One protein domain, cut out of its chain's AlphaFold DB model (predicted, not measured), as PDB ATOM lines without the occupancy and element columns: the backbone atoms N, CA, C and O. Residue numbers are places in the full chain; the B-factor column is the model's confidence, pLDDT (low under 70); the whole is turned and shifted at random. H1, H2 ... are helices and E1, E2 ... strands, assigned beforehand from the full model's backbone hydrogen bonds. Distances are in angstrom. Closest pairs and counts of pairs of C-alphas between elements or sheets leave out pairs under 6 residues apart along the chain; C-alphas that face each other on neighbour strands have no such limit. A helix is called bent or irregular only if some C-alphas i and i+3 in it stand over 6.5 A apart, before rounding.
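What this domain is: This is residues 9 to 107 of the 250 residues of the protein "HEAT repeat domain-containing protein" of Saccharothrix syringae (UniProt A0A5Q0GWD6). Five strands form one antiparallel sheet that curls into a small, open barrel-like core, with E1 and E2 folded round to face E4 and E5. H1 and H3 meet at about a right angle beside the sheet, H3 only grazing it, while H2 lies away from both and residues 35 to 40 stick out. The printed part has 99 residues with three named helices and five named strands, in the order H1 H2 E1 E2 E3 E4 E5 H3; the class is mixed, helices and strands. It is compact, with a radius of gyration of the C-alphas of 12.9 A and spans of 35 by 34 by 23 A.

How they stand to each other: H1, residues 9 to 16, touches H3, residues 96 to 106, about perpendicular at 75 degrees; their closest C-alphas, those of Tyr 10 and Phe 96, are 5.7 A apart. H2, residues 31 to 35, touches no helix. E1, residues 43 to 48, E2, residues 51 to 60, E3, residues 66 to 70, E4, residues 79 to 83, and E5, residues 86 to 90, form a meander, each strand the antiparallel neighbour of the one before, and each consecutive pair is a hairpin. N 46 and O 53 are 2.8 A apart between E1 and E2, N 56 and O 69 2.7 A between E2 and E3, N 68 and O 80 2.8 A between E3 and E4, and N 81 and O 89 3.1 A between E4 and E5, each within hydrogen-bond range. E2 bends by 63 degrees at residue 56. This is a folded sheet, bent back on itself into two leaves: E1 and E2 face E4 and E5, with E3 as the hinge. The closest C-alphas of the edge strands E1 and E5, those of Leu 48 and Ala 88, are 6.0 A apart. H3 is on the sheet but only grazes it, with residues 96 to 99. H2 is only just not on it, with 4 pairs of C-alphas within 10 A. Every O i to N i+4 pair is within hydrogen-bond range in H1 and H3; in H2 it is 0 of 1, with 1 of 2 O i to N i+3 pairs within range.

Where its parts are: H1 begins at C-alpha 9 (184.970, 168.344, 278.114) and is 10.6 A long from first to last C-alpha; H2 is 7.7 A. E1 begins at C-alpha 43 (172.859, 179.669, 270.412). E1 to E5 measure 15.7 A, 23.1 A, 12.3 A, 13.3 A and 12.0 A in turn. H3, 15.4 A, ends at C-alpha 106 (200.141, 178.390, 270.139).

The domain as a whole: The C-alphas farthest apart, those of Val 37 and Glu 105, are 36.5 A apart. The printed part has no cut, and the link from H1 to H2, 14 residues, is long. Mean pLDDT of the printed part is 77.7; residue 26 and residues 32 to 42, 61 to 64 and 83 to 87 are under 70.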
ATOM      1  N   PRO A   9     183.755 167.520 278.033       92.06
ATOM      2  CA  PRO A   9     184.970 168.344 278.114       92.06
ATOM      3  C   PRO A   9     184.675 169.818 278.411       92.06
ATOM      4  O   PRO A   9     185.297 170.423 279.279       92.06
ATOM      5  N   TYR A  10     183.656 170.385 277.762       91.50
ATOM      6  CA  TYR A  10     183.249 171.769 278.015       91.50
ATOM      7  C   TYR A  10     182.640 171.944 279.409       91.50
ATOM      8  O   TYR A  10     182.893 172.932 280.086       91.50
ATOM      9  N   ARG A  11     181.871 170.957 279.888       89.25
ATOM     10  CA  ARG A  11     181.368 170.969 281.266       89.25
ATOM     11  C   ARG A  11     182.508 170.951 282.281       89.25
ATOM     12  O   ARG A  11     182.413 171.668 283.267       89.25
ATOM     13  N   ALA A  12     183.539 170.139 282.043       85.88
ATOM     14  CA  ALA A  12     184.703 170.065 282.914       85.88
ATOM     15  C   ALA A  12     185.404 171.427 282.998       85.88
ATOM     16  O   ALA A  12     185.613 171.915 284.106       85.88
ATOM     17  N   PHE A  13     185.656 172.075 281.855       87.44
ATOM     18  CA  PHE A  13     186.211 173.433 281.797       87.44
ATOM     19  C   PHE A  13     185.410 174.425 282.651       87.44
ATOM     20  O   PHE A  13     185.956 175.057 283.547       87.44
ATOM     21  N   LEU A  14     184.090 174.478 282.454       83.50
ATOM     22  CA  LEU A  14     183.205 175.380 283.200       83.50
ATOM     23  C   LEU A  14     183.183 175.128 284.714       83.50
ATOM     24  O   LEU A  14     182.795 176.009 285.469       83.50
ATOM     25  N   SER A  15     183.517 173.912 285.150       76.75
ATOM     26  CA  SER A  15     183.524 173.532 286.568       76.75
ATOM     27  C   SER A  15     184.897 173.590 287.235       76.75
ATOM     28  O   SER A  15     184.968 173.366 288.438       76.75
ATOM     29  N   SER A  16     185.972 173.769 286.462       73.06
ATOM     30  CA  SER A  16     187.351 173.644 286.964       73.06
ATOM     31  C   SER A  16     188.314 174.731 286.497       73.06
ATOM     32  O   SER A  16     189.421 174.793 287.020       73.06
ATOM     33  N   VAL A  17     187.932 175.531 285.500       79.62
ATOM     34  CA  VAL A  17     188.769 176.592 284.926       79.62
ATOM     35  C   VAL A  17     188.022 177.924 284.868       79.62
ATOM     36  O   VAL A  17     188.608 178.949 285.189       79.62
ATOM     37  N   GLY A  18     186.762 177.937 284.414       73.12
ATOM     38  CA  GLY A  18     185.935 179.147 284.471       73.12
ATOM     39  C   GLY A  18     184.843 179.261 283.400       73.12
ATOM     40  O   GLY A  18     184.760 178.472 282.460       73.12
ATOM     41  N   ASP A  19     183.985 180.278 283.542       72.88
ATOM     42  CA  ASP A  19     182.870 180.609 282.636       72.88
ATOM     43  C   ASP A  19     183.225 181.780 281.699       72.88
ATOM     44  O   ASP A  19     182.641 182.861 281.777       72.88
ATOM     45  N   GLY A  20     184.212 181.578 280.821       78.44
ATOM     46  CA  GLY A  20     184.746 182.589 279.900       78.44
ATOM     47  C   GLY A  20     186.262 182.743 280.036       78.44
ATOM     48  O   GLY A  20     186.944 181.803 280.436       78.44
ATOM     49  N   GLY A  21     186.793 183.919 279.689       74.06
ATOM     50  CA  GLY A  21     188.188 184.279 279.956       74.06
ATOM     51  C   GLY A  21     189.082 184.340 278.719       74.06
ATOM     52  O   GLY A  21     188.638 184.667 277.616       74.06
ATOM     53  N   VAL A  22     190.371 184.085 278.933       77.12
ATOM     54  CA  VAL A  22     191.429 184.162 277.918       77.12
ATOM     55  C   VAL A  22     191.128 183.150 276.805       77.12
ATOM     56  O   VAL A  22     190.768 182.011 277.061       77.12
ATOM     57  N   GLY A  23     191.165 183.594 275.554       79.81
ATOM     58  CA  GLY A  23     190.763 182.806 274.390       79.81
ATOM     59  C   GLY A  23     191.122 183.541 273.098       79.81
ATOM     60  O   GLY A  23     191.488 184.718 273.160       79.81
ATOM     61  N   PRO A  24     191.011 182.899 271.923       77.75
ATOM     62  CA  PRO A  24     191.268 183.576 270.656       77.75
ATOM     63  C   PRO A  24     190.357 184.794 270.456       77.75
ATOM     64  O   PRO A  24     189.245 184.848 270.984       77.75
ATOM     65  N   GLY A  25     190.794 185.753 269.635       75.62
ATOM     66  CA  GLY A  25     189.997 186.941 269.314       75.62
ATOM     67  C   GLY A  25     189.668 187.767 270.560       75.62
ATOM     68  O   GLY A  25     190.572 188.247 271.238       75.62
ATOM     69  N   TYR A  26     188.374 187.930 270.861       68.38
ATOM     70  CA  TYR A  26     187.890 188.673 272.035       68.38
ATOM     71  C   TYR A  26     187.729 187.816 273.305       68.38
ATOM     72  O   TYR A  26     187.067 188.248 274.253       68.38
ATOM     73  N   GLY A  27     188.322 186.621 273.336       75.81
ATOM     74  CA  GLY A  27     188.254 185.709 274.474       75.81
ATOM     75  C   GLY A  27     187.052 184.762 274.443       75.81
ATOM     76  O   GLY A  27     186.189 184.816 273.558       75.81
ATOM     77  N   LEU A  28     187.010 183.869 275.431       85.25
ATOM     78  CA  LEU A  28     185.919 182.920 275.619       85.25
ATOM     79  C   LEU A  28     184.664 183.620 276.157       85.25
ATOM     80  O   LEU A  28     184.715 184.421 277.093       85.25
ATOM     81  N   GLN A  29     183.510 183.281 275.588       77.94
ATOM     82  CA  GLN A  29     182.213 183.798 276.021       77.94
ATOM     83  C   GLN A  29     181.650 182.963 277.174       77.94
ATOM     84  O   GLN A  29     181.355 181.781 277.007       77.94
ATOM     85  N   GLY A  30     181.426 183.607 278.320       73.88
ATOM     86  CA  GLY A  30     180.732 182.990 279.449       73.88
ATOM     87  C   GLY A  30     179.247 182.736 279.187       73.88
ATOM     88  O   GLY A  30     178.556 183.544 278.554       73.88
ATOM     89  N   LEU A  31     178.727 181.645 279.742       72.19
ATOM     90  CA  LEU A  31     177.309 181.290 279.794       72.19
ATOM     91  C   LEU A  31     176.482 182.334 280.557       72.19
ATOM     92  O   LEU A  31     175.302 182.535 280.266       72.19
ATOM     93  N   SER A  32     177.082 183.022 281.526       59.78
ATOM     94  CA  SER A  32     176.470 184.113 282.295       59.78
ATOM     95  C   SER A  32     175.996 185.293 281.427       59.78
ATOM     96  O   SER A  32     174.958 185.894 281.729       59.78
ATOM     97  N   ARG A  33     176.645 185.565 280.283       50.75
ATOM     98  CA  ARG A  33     176.183 186.572 279.301       50.75
ATOM     99  C   ARG A  33     174.875 186.191 278.603       50.75
ATOM    100  O   ARG A  33     174.247 187.045 277.984       50.75
ATOM    101  N   TRP A  34     174.435 184.937 278.715       51.78
ATOM    102  CA  TRP A  34     173.268 184.411 277.998       51.78
ATOM    103  C   TRP A  34     171.965 184.511 278.801       51.78
ATOM    104  O   TRP A  34     170.923 184.035 278.353       51.78
ATOM    105  N   ARG A  35     172.010 185.123 279.995       40.78
ATOM    106  CA  ARG A  35     170.840 185.375 280.857       40.78
ATOM    107  C   ARG A  35     170.258 186.786 280.742       40.78
ATOM    108  O   ARG A  35     169.287 187.085 281.437       40.78
ATOM    109  N   SER A  36     170.807 187.668 279.906       34.09
ATOM    110  CA  SER A  36     170.196 188.983 279.697       34.09
ATOM    111  C   SER A  36     169.008 188.869 278.735       34.09
ATOM    112  O   SER A  36     169.083 188.244 277.681       34.09
ATOM    113  N   VAL A  37     167.892 189.507 279.097       37.38
ATOM    114  CA  VAL A  37     166.684 189.627 278.254       37.38
ATOM    115  C   VAL A  37     166.984 190.365 276.932       37.38
ATOM    116  O   VAL A  37     166.172 190.344 276.016       37.38
ATOM    117  N   GLU A  38     168.153 191.000 276.810       31.47
ATOM    118  CA  GLU A  38     168.506 191.855 275.676       31.47
ATOM    119  C   GLU A  38     169.160 191.109 274.497       31.47
ATOM    120  O   GLU A  38     169.173 191.673 273.410       31.47
ATOM    121  N   LEU A  39     169.626 189.854 274.634       36.03
ATOM    122  CA  LEU A  39     170.168 189.076 273.500       36.03
ATOM    123  C   LEU A  39     169.981 187.550 273.670       36.03
ATOM    124  O   LEU A  39     170.817 186.894 274.297       36.03
ATOM    125  N   PRO A  40     168.970 186.912 273.052       39.28
ATOM    126  CA  PRO A  40     168.967 185.460 272.880       39.28
ATOM    127  C   PRO A  40     169.960 185.098 271.757       39.28
ATOM    128  O   PRO A  40     169.556 184.896 270.619       39.28
ATOM    129  N   GLY A  41     171.272 185.109 272.035       50.16
ATOM    130  CA  GLY A  41     172.294 185.099 270.968       50.16
ATOM    131  C   GLY A  41     173.430 184.076 271.075       50.16
ATOM    132  O   GLY A  41     174.148 183.877 270.101       50.16
ATOM    133  N   GLY A  42     173.604 183.402 272.217       63.72
ATOM    134  CA  GLY A  42     174.680 182.410 272.391       63.72
ATOM    135  C   GLY A  42     174.458 181.107 271.617       63.72
ATOM    136  O   GLY A  42     175.402 180.358 271.375       63.72
ATOM    137  N   LEU A  43     173.217 180.841 271.200       73.69
ATOM    138  CA  LEU A  43     172.859 179.669 270.412       73.69
ATOM    139  C   LEU A  43     172.947 179.981 268.919       73.69
ATOM    140  O   LEU A  43     172.322 180.918 268.429       73.69
ATOM    141  N   ALA A  44     173.682 179.156 268.186       74.88
ATOM    142  CA  ALA A  44     173.748 179.185 266.735       74.88
ATOM    143  C   ALA A  44     173.101 177.922 266.164       74.88
ATOM    144  O   ALA A  44     173.326 176.815 266.654       74.88
ATOM    145  N   ARG A  45     172.314 178.080 265.099       81.94
ATOM    146  CA  ARG A  45     171.997 176.966 264.206       81.94
ATOM    147  C   ARG A  45     173.127 176.866 263.187       81.94
ATOM    148  O   ARG A  45     173.455 177.861 262.551       81.94
ATOM    149  N   VAL A  46     173.720 175.686 263.072       81.88
ATOM    150  CA  VAL A  46     174.868 175.412 262.206       81.88
ATOM    151  C   VAL A  46     174.473 174.338 261.203       81.88
ATOM    152  O   VAL A  46     173.953 173.295 261.598       81.88
ATOM    153  N   GLU A  47     174.718 174.592 259.921       83.44
ATOM    154  CA  GLU A  47     174.478 173.642 258.831       83.44
ATOM    155  C   GLU A  47     175.806 173.010 258.398       83.44
ATOM    156  O   GLU A  47     176.742 173.713 258.019       83.44
ATOM    157  N   LEU A  48     175.898 171.684 258.487       78.12
ATOM    158  CA  LEU A  48     177.071 170.871 258.166       78.12
ATOM    159  C   LEU A  48     176.676 169.815 257.132       78.12
ATOM    160  O   LEU A  48     176.176 168.745 257.486       78.12
ATOM    161  N   GLY A  49     176.890 170.122 255.851       78.50
ATOM    162  CA  GLY A  49     176.402 169.279 254.757       78.50
ATOM    163  C   GLY A  49     174.882 169.123 254.842       78.50
ATOM    164  O   GLY A  49     174.166 170.121 254.885       78.50
ATOM    165  N   ASP A  50     174.406 167.882 254.941       74.88
ATOM    166  CA  ASP A  50     172.972 167.560 255.008       74.88
ATOM    167  C   ASP A  50     172.389 167.591 256.437       74.88
ATOM    168  O   ASP A  50     171.213 167.282 256.644       74.88
ATOM    169  N   ALA A  51     173.192 167.935 257.452       77.50
ATOM    170  CA  ALA A  51     172.777 167.938 258.853       77.50
ATOM    171  C   ALA A  51     172.755 169.353 259.449       77.50
ATOM    172  O   ALA A  51     173.661 170.154 259.235       77.50
ATOM    173  N   ALA A  52     171.748 169.642 260.278       81.81
ATOM    174  CA  ALA A  52     171.692 170.857 261.087       81.81
ATOM    175  C   ALA A  52     171.892 170.524 262.569       81.81
ATOM    176  O   ALA A  52     171.290 169.587 263.096       81.81
ATOM    177  N   ALA A  53     172.706 171.323 263.251       86.31
ATOM    178  CA  ALA A  53     172.985 171.197 264.673       86.31
ATOM    179  C   ALA A  53     172.759 172.527 265.396       86.31
ATOM    180  O   ALA A  53     172.877 173.613 264.827       86.31
ATOM    181  N   THR A  54     172.435 172.437 266.679       86.94
ATOM    182  CA  THR A  54     172.475 173.574 267.595       86.94
ATOM    183  C   THR A  54     173.854 173.617 268.224       86.94
ATOM    184  O   THR A  54     174.364 172.596 268.690       86.94
ATOM    185  N   GLY A  55     174.446 174.800 268.261       87.38
ATOM    186  CA  GLY A  55     175.734 175.032 268.879       87.38
ATOM    187  C   GLY A  55     175.748 176.275 269.753       87.38
ATOM    188  O   GLY A  55     174.835 177.095 269.726       87.38
ATOM    189  N   LEU A  56     176.801 176.369 270.544       86.88
ATOM    190  CA  LEU A  56     177.122 177.418 271.488       86.88
ATOM    191  C   LEU A  56     178.252 178.266 270.920       86.88
ATOM    192  O   LEU A  56     179.326 177.737 270.661       86.88
ATOM    193  N   ARG A  57     178.049 179.568 270.745       84.81
ATOM    194  CA  ARG A  57     179.136 180.488 270.390       84.81
ATOM    195  C   ARG A  57     180.081 180.610 271.585       84.81
ATOM    196  O   ARG A  57     179.723 181.230 272.581       84.81
ATOM    197  N   VAL A  58     181.255 179.989 271.483       87.88
ATOM    198  CA  VAL A  58     182.277 179.991 272.544       87.88
ATOM    199  C   VAL A  58     183.317 181.085 272.333       87.88
ATOM    200  O   VAL A  58     183.861 181.586 273.308       87.88
ATOM    201  N   VAL A  59     183.539 181.511 271.085       83.25
ATOM    202  CA  VAL A  59     184.361 182.677 270.736       83.25
ATOM    203  C   VAL A  59     183.579 183.550 269.769       83.25
ATOM    204  O   VAL A  59     183.000 183.048 268.804       83.25
ATOM    205  N   ASP A  60     183.594 184.853 270.027       71.88
ATOM    206  CA  ASP A  60     183.149 185.875 269.083       71.88
ATOM    207  C   ASP A  60     184.396 186.619 268.597       71.88
ATOM    208  O   ASP A  60     185.159 187.129 269.418       71.88
ATOM    209  N   ALA A  61     184.642 186.626 267.286       59.19
ATOM    210  CA  ALA A  61     185.773 187.333 266.680       59.19
ATOM    211  C   ALA A  61     185.375 188.727 266.152       59.19
ATOM    212  O   ALA A  61     186.207 189.439 265.592       59.19
ATOM    213  N   GLY A  62     184.127 189.153 266.387       49.41
ATOM    214  CA  GLY A  62     183.557 190.395 265.881       49.41
ATOM    215  C   GLY A  62     182.923 190.211 264.502       49.41
ATOM    216  O   GLY A  62     183.568 189.802 263.543       49.41
ATOM    217  N   GLY A  63     181.637 190.554 264.384       61.03
ATOM    218  CA  GLY A  63     180.883 190.446 263.134       61.03
ATOM    219  C   GLY A  63     180.162 189.102 262.992       61.03
ATOM    220  O   GLY A  63     179.435 188.682 263.889       61.03
ATOM    221  N   VAL A  64     180.296 188.451 261.835       60.28
ATOM    222  CA  VAL A  64     179.657 187.147 261.545       60.28
ATOM    223  C   VAL A  64     180.578 185.953 261.814       60.28
ATOM    224  O   VAL A  64     180.143 184.812 261.652       60.28
ATOM    225  N   GLU A  65     181.819 186.206 262.235       74.25
ATOM    226  CA  GLU A  65     182.817 185.180 262.527       74.25
ATOM    227  C   GLU A  65     182.739 184.707 263.980       74.25
ATOM    228  O   GLU A  65     182.818 185.499 264.922       74.25
ATOM    229  N   ALA A  66     182.566 183.402 264.171       81.19
ATOM    230  CA  ALA A  66     182.489 182.800 265.493       81.19
ATOM    231  C   ALA A  66     182.981 181.354 265.479       81.19
ATOM    232  O   ALA A  66     182.723 180.609 264.531       81.19
ATOM    233  N   THR A  67     183.592 180.930 266.584       88.94
ATOM    234  CA  THR A  67     183.781 179.504 266.867       88.94
ATOM    235  C   THR A  67     182.595 179.012 267.692       88.94
ATOM    236  O   THR A  67     182.259 179.564 268.745       88.94
ATOM    237  N   VAL A  68     181.952 177.956 267.203       89.94
ATOM    238  CA  VAL A  68     180.734 177.374 267.758       89.94
ATOM    239  C   VAL A  68     180.997 175.946 268.231       89.94
ATOM    240  O   VAL A  68     181.397 175.094 267.445       89.94
ATOM    241  N   LEU A  69     180.713 175.661 269.500       92.81
ATOM    242  CA  LEU A  69     180.697 174.319 270.079       92.81
ATOM    243  C   LEU A  69     179.338 173.656 269.839       92.81
ATOM    244  O   LEU A  69     178.320 174.112 270.353       92.81
ATOM    245  N   LEU A  70     179.295 172.554 269.102       91.88
ATOM    246  CA  LEU A  70     178.052 171.835 268.834       91.88
ATOM    247  C   LEU A  70     177.553 171.110 270.087       91.88
ATOM    248  O   LEU A  70     178.318 170.433 270.773       91.88
ATOM    249  N   VAL A  71     176.256 171.220 270.374       91.19
ATOM    250  CA  VAL A  71     175.617 170.591 271.546       91.19
ATOM    251  C   VAL A  71     174.523 169.596 271.181       91.19
ATOM    252  O   VAL A  71     174.048 168.851 272.040       91.19
ATOM    253  N   THR A  72     174.137 169.542 269.908       88.25
ATOM    254  CA  THR A  72     173.217 168.542 269.359       88.25
ATOM    255  C   THR A  72     173.741 167.994 268.030       88.25
ATOM    256  O   THR A  72     174.681 168.532 267.447       88.25
ATOM    257  N   GLY A  73     173.130 166.909 267.547       87.31
ATOM    258  CA  GLY A  73     173.502 166.275 266.281       87.31
ATOM    259  C   GLY A  73     174.713 165.332 266.379       87.31
ATOM    260  O   GLY A  73     175.264 165.131 267.463       87.31
ATOM    261  N   PRO A  74     175.128 164.731 265.246       87.94
ATOM    262  CA  PRO A  74     176.152 163.679 265.200       87.94
ATOM    263  C   PRO A  74     177.560 164.164 265.567       87.94
ATOM    264  O   PRO A  74     178.408 163.363 265.943       87.94
ATOM    265  N   HIS A  75     177.801 165.473 265.490       90.19
ATOM    266  CA  HIS A  75     179.082 166.097 265.818       90.19
ATOM    267  C   HIS A  75     179.052 166.828 267.171       90.19
ATOM    268  O   HIS A  75     179.871 167.711 267.410       90.19
ATOM    269  N   SER A  76     178.104 166.498 268.057       91.62
ATOM    270  CA  SER A  76     178.028 167.098 269.396       91.62
ATOM    271  C   SER A  76     179.356 166.945 270.152       91.62
ATOM    272  O   SER A  76     179.934 165.861 270.186       91.62
ATOM    273  N   GLY A  77     179.845 168.040 270.736       92.38
ATOM    274  CA  GLY A  77     181.163 168.139 271.371       92.38
ATOM    275  C   GLY A  77     182.264 168.723 270.484       92.38
ATOM    276  O   GLY A  77     183.268 169.185 271.021       92.38
ATOM    277  N   ARG A  78     182.067 168.773 269.160       94.81
ATOM    278  CA  ARG A  78     183.031 169.340 268.204       94.81
ATOM    279  C   ARG A  78     182.859 170.844 268.036       94.81
ATOM    280  O   ARG A  78     181.770 171.381 268.249       94.81
ATOM    281  N   LEU A  79     183.928 171.504 267.591       93.62
ATOM    282  CA  LEU A  79     183.922 172.924 267.256       93.62
ATOM    283  C   LEU A  79     183.825 173.142 265.750       93.62
ATOM    284  O   LEU A  79     184.320 172.356 264.941       93.62
ATOM    285  N   VAL A  80     183.169 174.235 265.394       91.38
ATOM    286  CA  VAL A  80     182.983 174.691 264.025       91.38
ATOM    287  C   VAL A  80     183.319 176.165 263.960       91.38
ATOM    288  O   VAL A  80     182.808 176.938 264.767       91.38
ATOM    289  N   ASP A  81     184.103 176.561 262.967       87.69
ATOM    290  CA  ASP A  81     184.253 177.974 262.643       87.69
ATOM    291  C   ASP A  81     183.181 178.372 261.619       87.69
ATOM    292  O   ASP A  81     182.989 177.714 260.588       87.69
ATOM    293  N   VAL A  82     182.439 179.426 261.944       79.50
ATOM    294  CA  VAL A  82     181.379 180.016 261.122       79.50
ATOM    295  C   VAL A  82     181.858 181.395 260.685       79.50
ATOM    296  O   VAL A  82     182.345 182.140 261.527       79.50
ATOM    297  N   GLY A  83     181.730 181.738 259.400       67.69
ATOM    298  CA  GLY A  83     182.179 183.026 258.858       67.69
ATOM    299  C   GLY A  83     181.261 183.583 257.771       67.69
ATOM    300  O   GLY A  83     180.275 182.951 257.385       67.69
ATOM    301  N   ALA A  84     181.577 184.785 257.277       53.88
ATOM    302  CA  ALA A  84     180.785 185.478 256.260       53.88
ATOM    303  C   ALA A  84     180.732 184.675 254.946       53.88
ATOM    304  O   ALA A  84     181.662 184.717 254.146       53.88
ATOM    305  N   GLY A  85     179.635 183.951 254.703       55.06
ATOM    306  CA  GLY A  85     179.351 183.337 253.400       55.06
ATOM    307  C   GLY A  85     180.056 182.009 253.088       55.06
ATOM    308  O   GLY A  85     180.049 181.603 251.929       55.06
ATOM    309  N   VAL A  86     180.627 181.308 254.076       52.97
ATOM    310  CA  VAL A  86     181.245 179.978 253.886       52.97
ATOM    311  C   VAL A  86     180.509 178.925 254.715       52.97
ATOM    312  O   VAL A  86     180.142 179.179 255.862       52.97
ATOM    313  N   SER A  87     180.302 177.734 254.139       64.50
ATOM    314  CA  SER A  87     179.799 176.554 254.851       64.50
ATOM    315  C   SER A  87     180.628 176.293 256.107       64.50
ATOM    316  O   SER A  87     181.859 176.309 256.060       64.50
ATOM    317  N   ALA A  88     179.945 176.041 257.221       74.94
ATOM    318  CA  ALA A  88     180.564 175.734 258.501       74.94
ATOM    319  C   ALA A  88     181.638 174.644 258.355       74.94
ATOM    320  O   ALA A  88     181.391 173.584 257.774       74.94
ATOM    321  N   ARG A  89     182.840 174.903 258.880       83.44
ATOM    322  CA  ARG A  89     183.959 173.957 258.816       83.44
ATOM    323  C   ARG A  89     184.196 173.337 260.183       83.44
ATOM    324  O   ARG A  89     184.475 174.052 261.142       83.44
ATOM    325  N   LEU A  90     184.118 172.008 260.254       90.19
ATOM    326  CA  LEU A  90     184.525 171.263 261.443       90.19
ATOM    327  C   LEU A  90     186.021 171.442 261.686       90.19
ATOM    328  O   LEU A  90     186.843 171.275 260.784       90.19
ATOM    329  N   ARG A  91     186.346 171.749 262.933       91.50
ATOM    330  CA  ARG A  91     187.712 171.854 263.425       91.50
ATOM    331  C   ARG A  91     188.343 170.476 263.613       91.50
ATOM    332  O   ARG A  91     187.613 169.534 263.934       91.50
ATOM    333  N   PRO A  92     189.656 170.322 263.373       92.62
ATOM    334  CA  PRO A  92     190.326 169.027 263.472       92.62
ATOM    335  C   PRO A  92     190.333 168.465 264.897       92.62
ATOM    336  O   PRO A  92     190.302 167.249 265.056       92.62
ATOM    337  N   GLU A  93     190.325 169.325 265.913       95.00
ATOM    338  CA  GLU A  93     190.360 168.929 267.315       95.00
ATOM    339  C   GLU A  93     189.097 168.147 267.715       95.00
ATOM    340  O   GLU A  93     187.976 168.417 267.255       95.00
ATOM    341  N   GLU A  94     189.290 167.129 268.558       93.19
ATOM    342  CA  GLU A  94     188.241 166.168 268.919       93.19
ATOM    343  C   GLU A  94     187.177 166.765 269.842       93.19
ATOM    344  O   GLU A  94     186.022 166.338 269.806       93.19
ATOM    345  N   ASP A  95     187.545 167.765 270.642       94.19
ATOM    346  CA  ASP A  95     186.653 168.431 271.581       94.19
ATOM    347  C   ASP A  95     187.141 169.834 271.983       94.19
ATOM    348  O   ASP A  95     188.168 170.332 271.517       94.19
ATOM    349  N   PHE A  96     186.370 170.476 272.867       94.25
ATOM    350  CA  PHE A  96     186.663 171.802 273.405       94.25
ATOM    351  C   PHE A  96     188.007 171.892 274.130       94.25
ATOM    352  O   PHE A  96     188.710 172.878 273.946       94.25
ATOM    353  N   LEU A  97     188.366 170.909 274.959       93.81
ATOM    354  CA  LEU A  97     189.590 171.004 275.758       93.81
ATOM    355  C   LEU A  97     190.826 170.818 274.886       93.81
ATOM    356  O   LEU A  97     191.782 171.569 275.032       93.81
ATOM    357  N   SER A  98     190.776 169.876 273.945       94.06
ATOM    358  CA  SER A  98     191.843 169.637 272.972       94.06
ATOM    359  C   SER A  98     192.083 170.879 272.118       94.06
ATOM    360  O   SER A  98     193.221 171.299 271.926       94.06
ATOM    361  N   TRP A  99     190.999 171.510 271.666       94.56
ATOM    362  CA  TRP A  99     191.056 172.787 270.968       94.56
ATOM    363  C   TRP A  99     191.656 173.907 271.826       94.56
ATOM    364  O   TRP A  99     192.553 174.623 271.380       94.56
ATOM    365  N   TYR A 100     191.161 174.074 273.051       91.25
ATOM    366  CA  TYR A 100     191.592 175.156 273.926       91.25
ATOM    367  C   TYR A 100     193.062 175.003 274.338       91.25
ATOM    368  O   TYR A 100     193.804 175.981 274.321       91.25
ATOM    369  N   ALA A 101     193.512 173.778 274.620       90.38
ATOM    370  CA  ALA A 101     194.909 173.468 274.912       90.38
ATOM    371  C   ALA A 101     195.825 173.740 273.710       90.38
ATOM    372  O   ALA A 101     196.831 174.425 273.861       90.38
ATOM    373  N   ALA A 102     195.443 173.293 272.508       90.19
ATOM    374  CA  ALA A 102     196.205 173.578 271.290       90.19
ATOM    375  C   ALA A 102     196.318 175.087 271.030       90.19
ATOM    376  O   ALA A 102     197.369 175.588 270.626       90.19
ATOM    377  N   TRP A 103     195.244 175.835 271.300       90.50
ATOM    378  CA  TRP A 103     195.296 177.287 271.242       90.50
ATOM    379  C   TRP A 103     196.264 177.867 272.281       90.50
ATOM    380  O   TRP A 103     197.105 178.672 271.895       90.50
ATOM    381  N   LEU A 104     196.193 177.448 273.549       86.62
ATOM    382  CA  LEU A 104     197.100 177.911 274.608       86.62
ATOM    383  C   LEU A 104     198.575 177.664 274.267       86.62
ATOM    384  O   LEU A 104     199.394 178.550 274.474       86.62
ATOM    385  N   GLU A 105     198.907 176.497 273.713       86.81
ATOM    386  CA  GLU A 105     200.271 176.167 273.273       86.81
ATOM    387  C   GLU A 105     200.758 177.072 272.135       86.81
ATOM    388  O   GLU A 105     201.945 177.379 272.040       86.81
ATOM    389  N   SER A 106     199.842 177.492 271.259       84.12
ATOM    390  CA  SER A 106     200.141 178.390 270.139       84.12
ATOM    391  C   SER A 106     200.133 179.870 270.519       84.12
ATOM    392  O   SER A 106     200.674 180.703 269.791       84.12
ATOM    393  N   ALA A 107     199.454 180.208 271.612       78.88
ATOM    394  CA  ALA A 107     199.251 181.577 272.021       78.88
ATOM    395  C   ALA A 107     200.534 182.087 272.677       78.88
ATOM    396  O   ALA A 107     200.990 181.553 273.684       78.88
TER     397      ALA A 107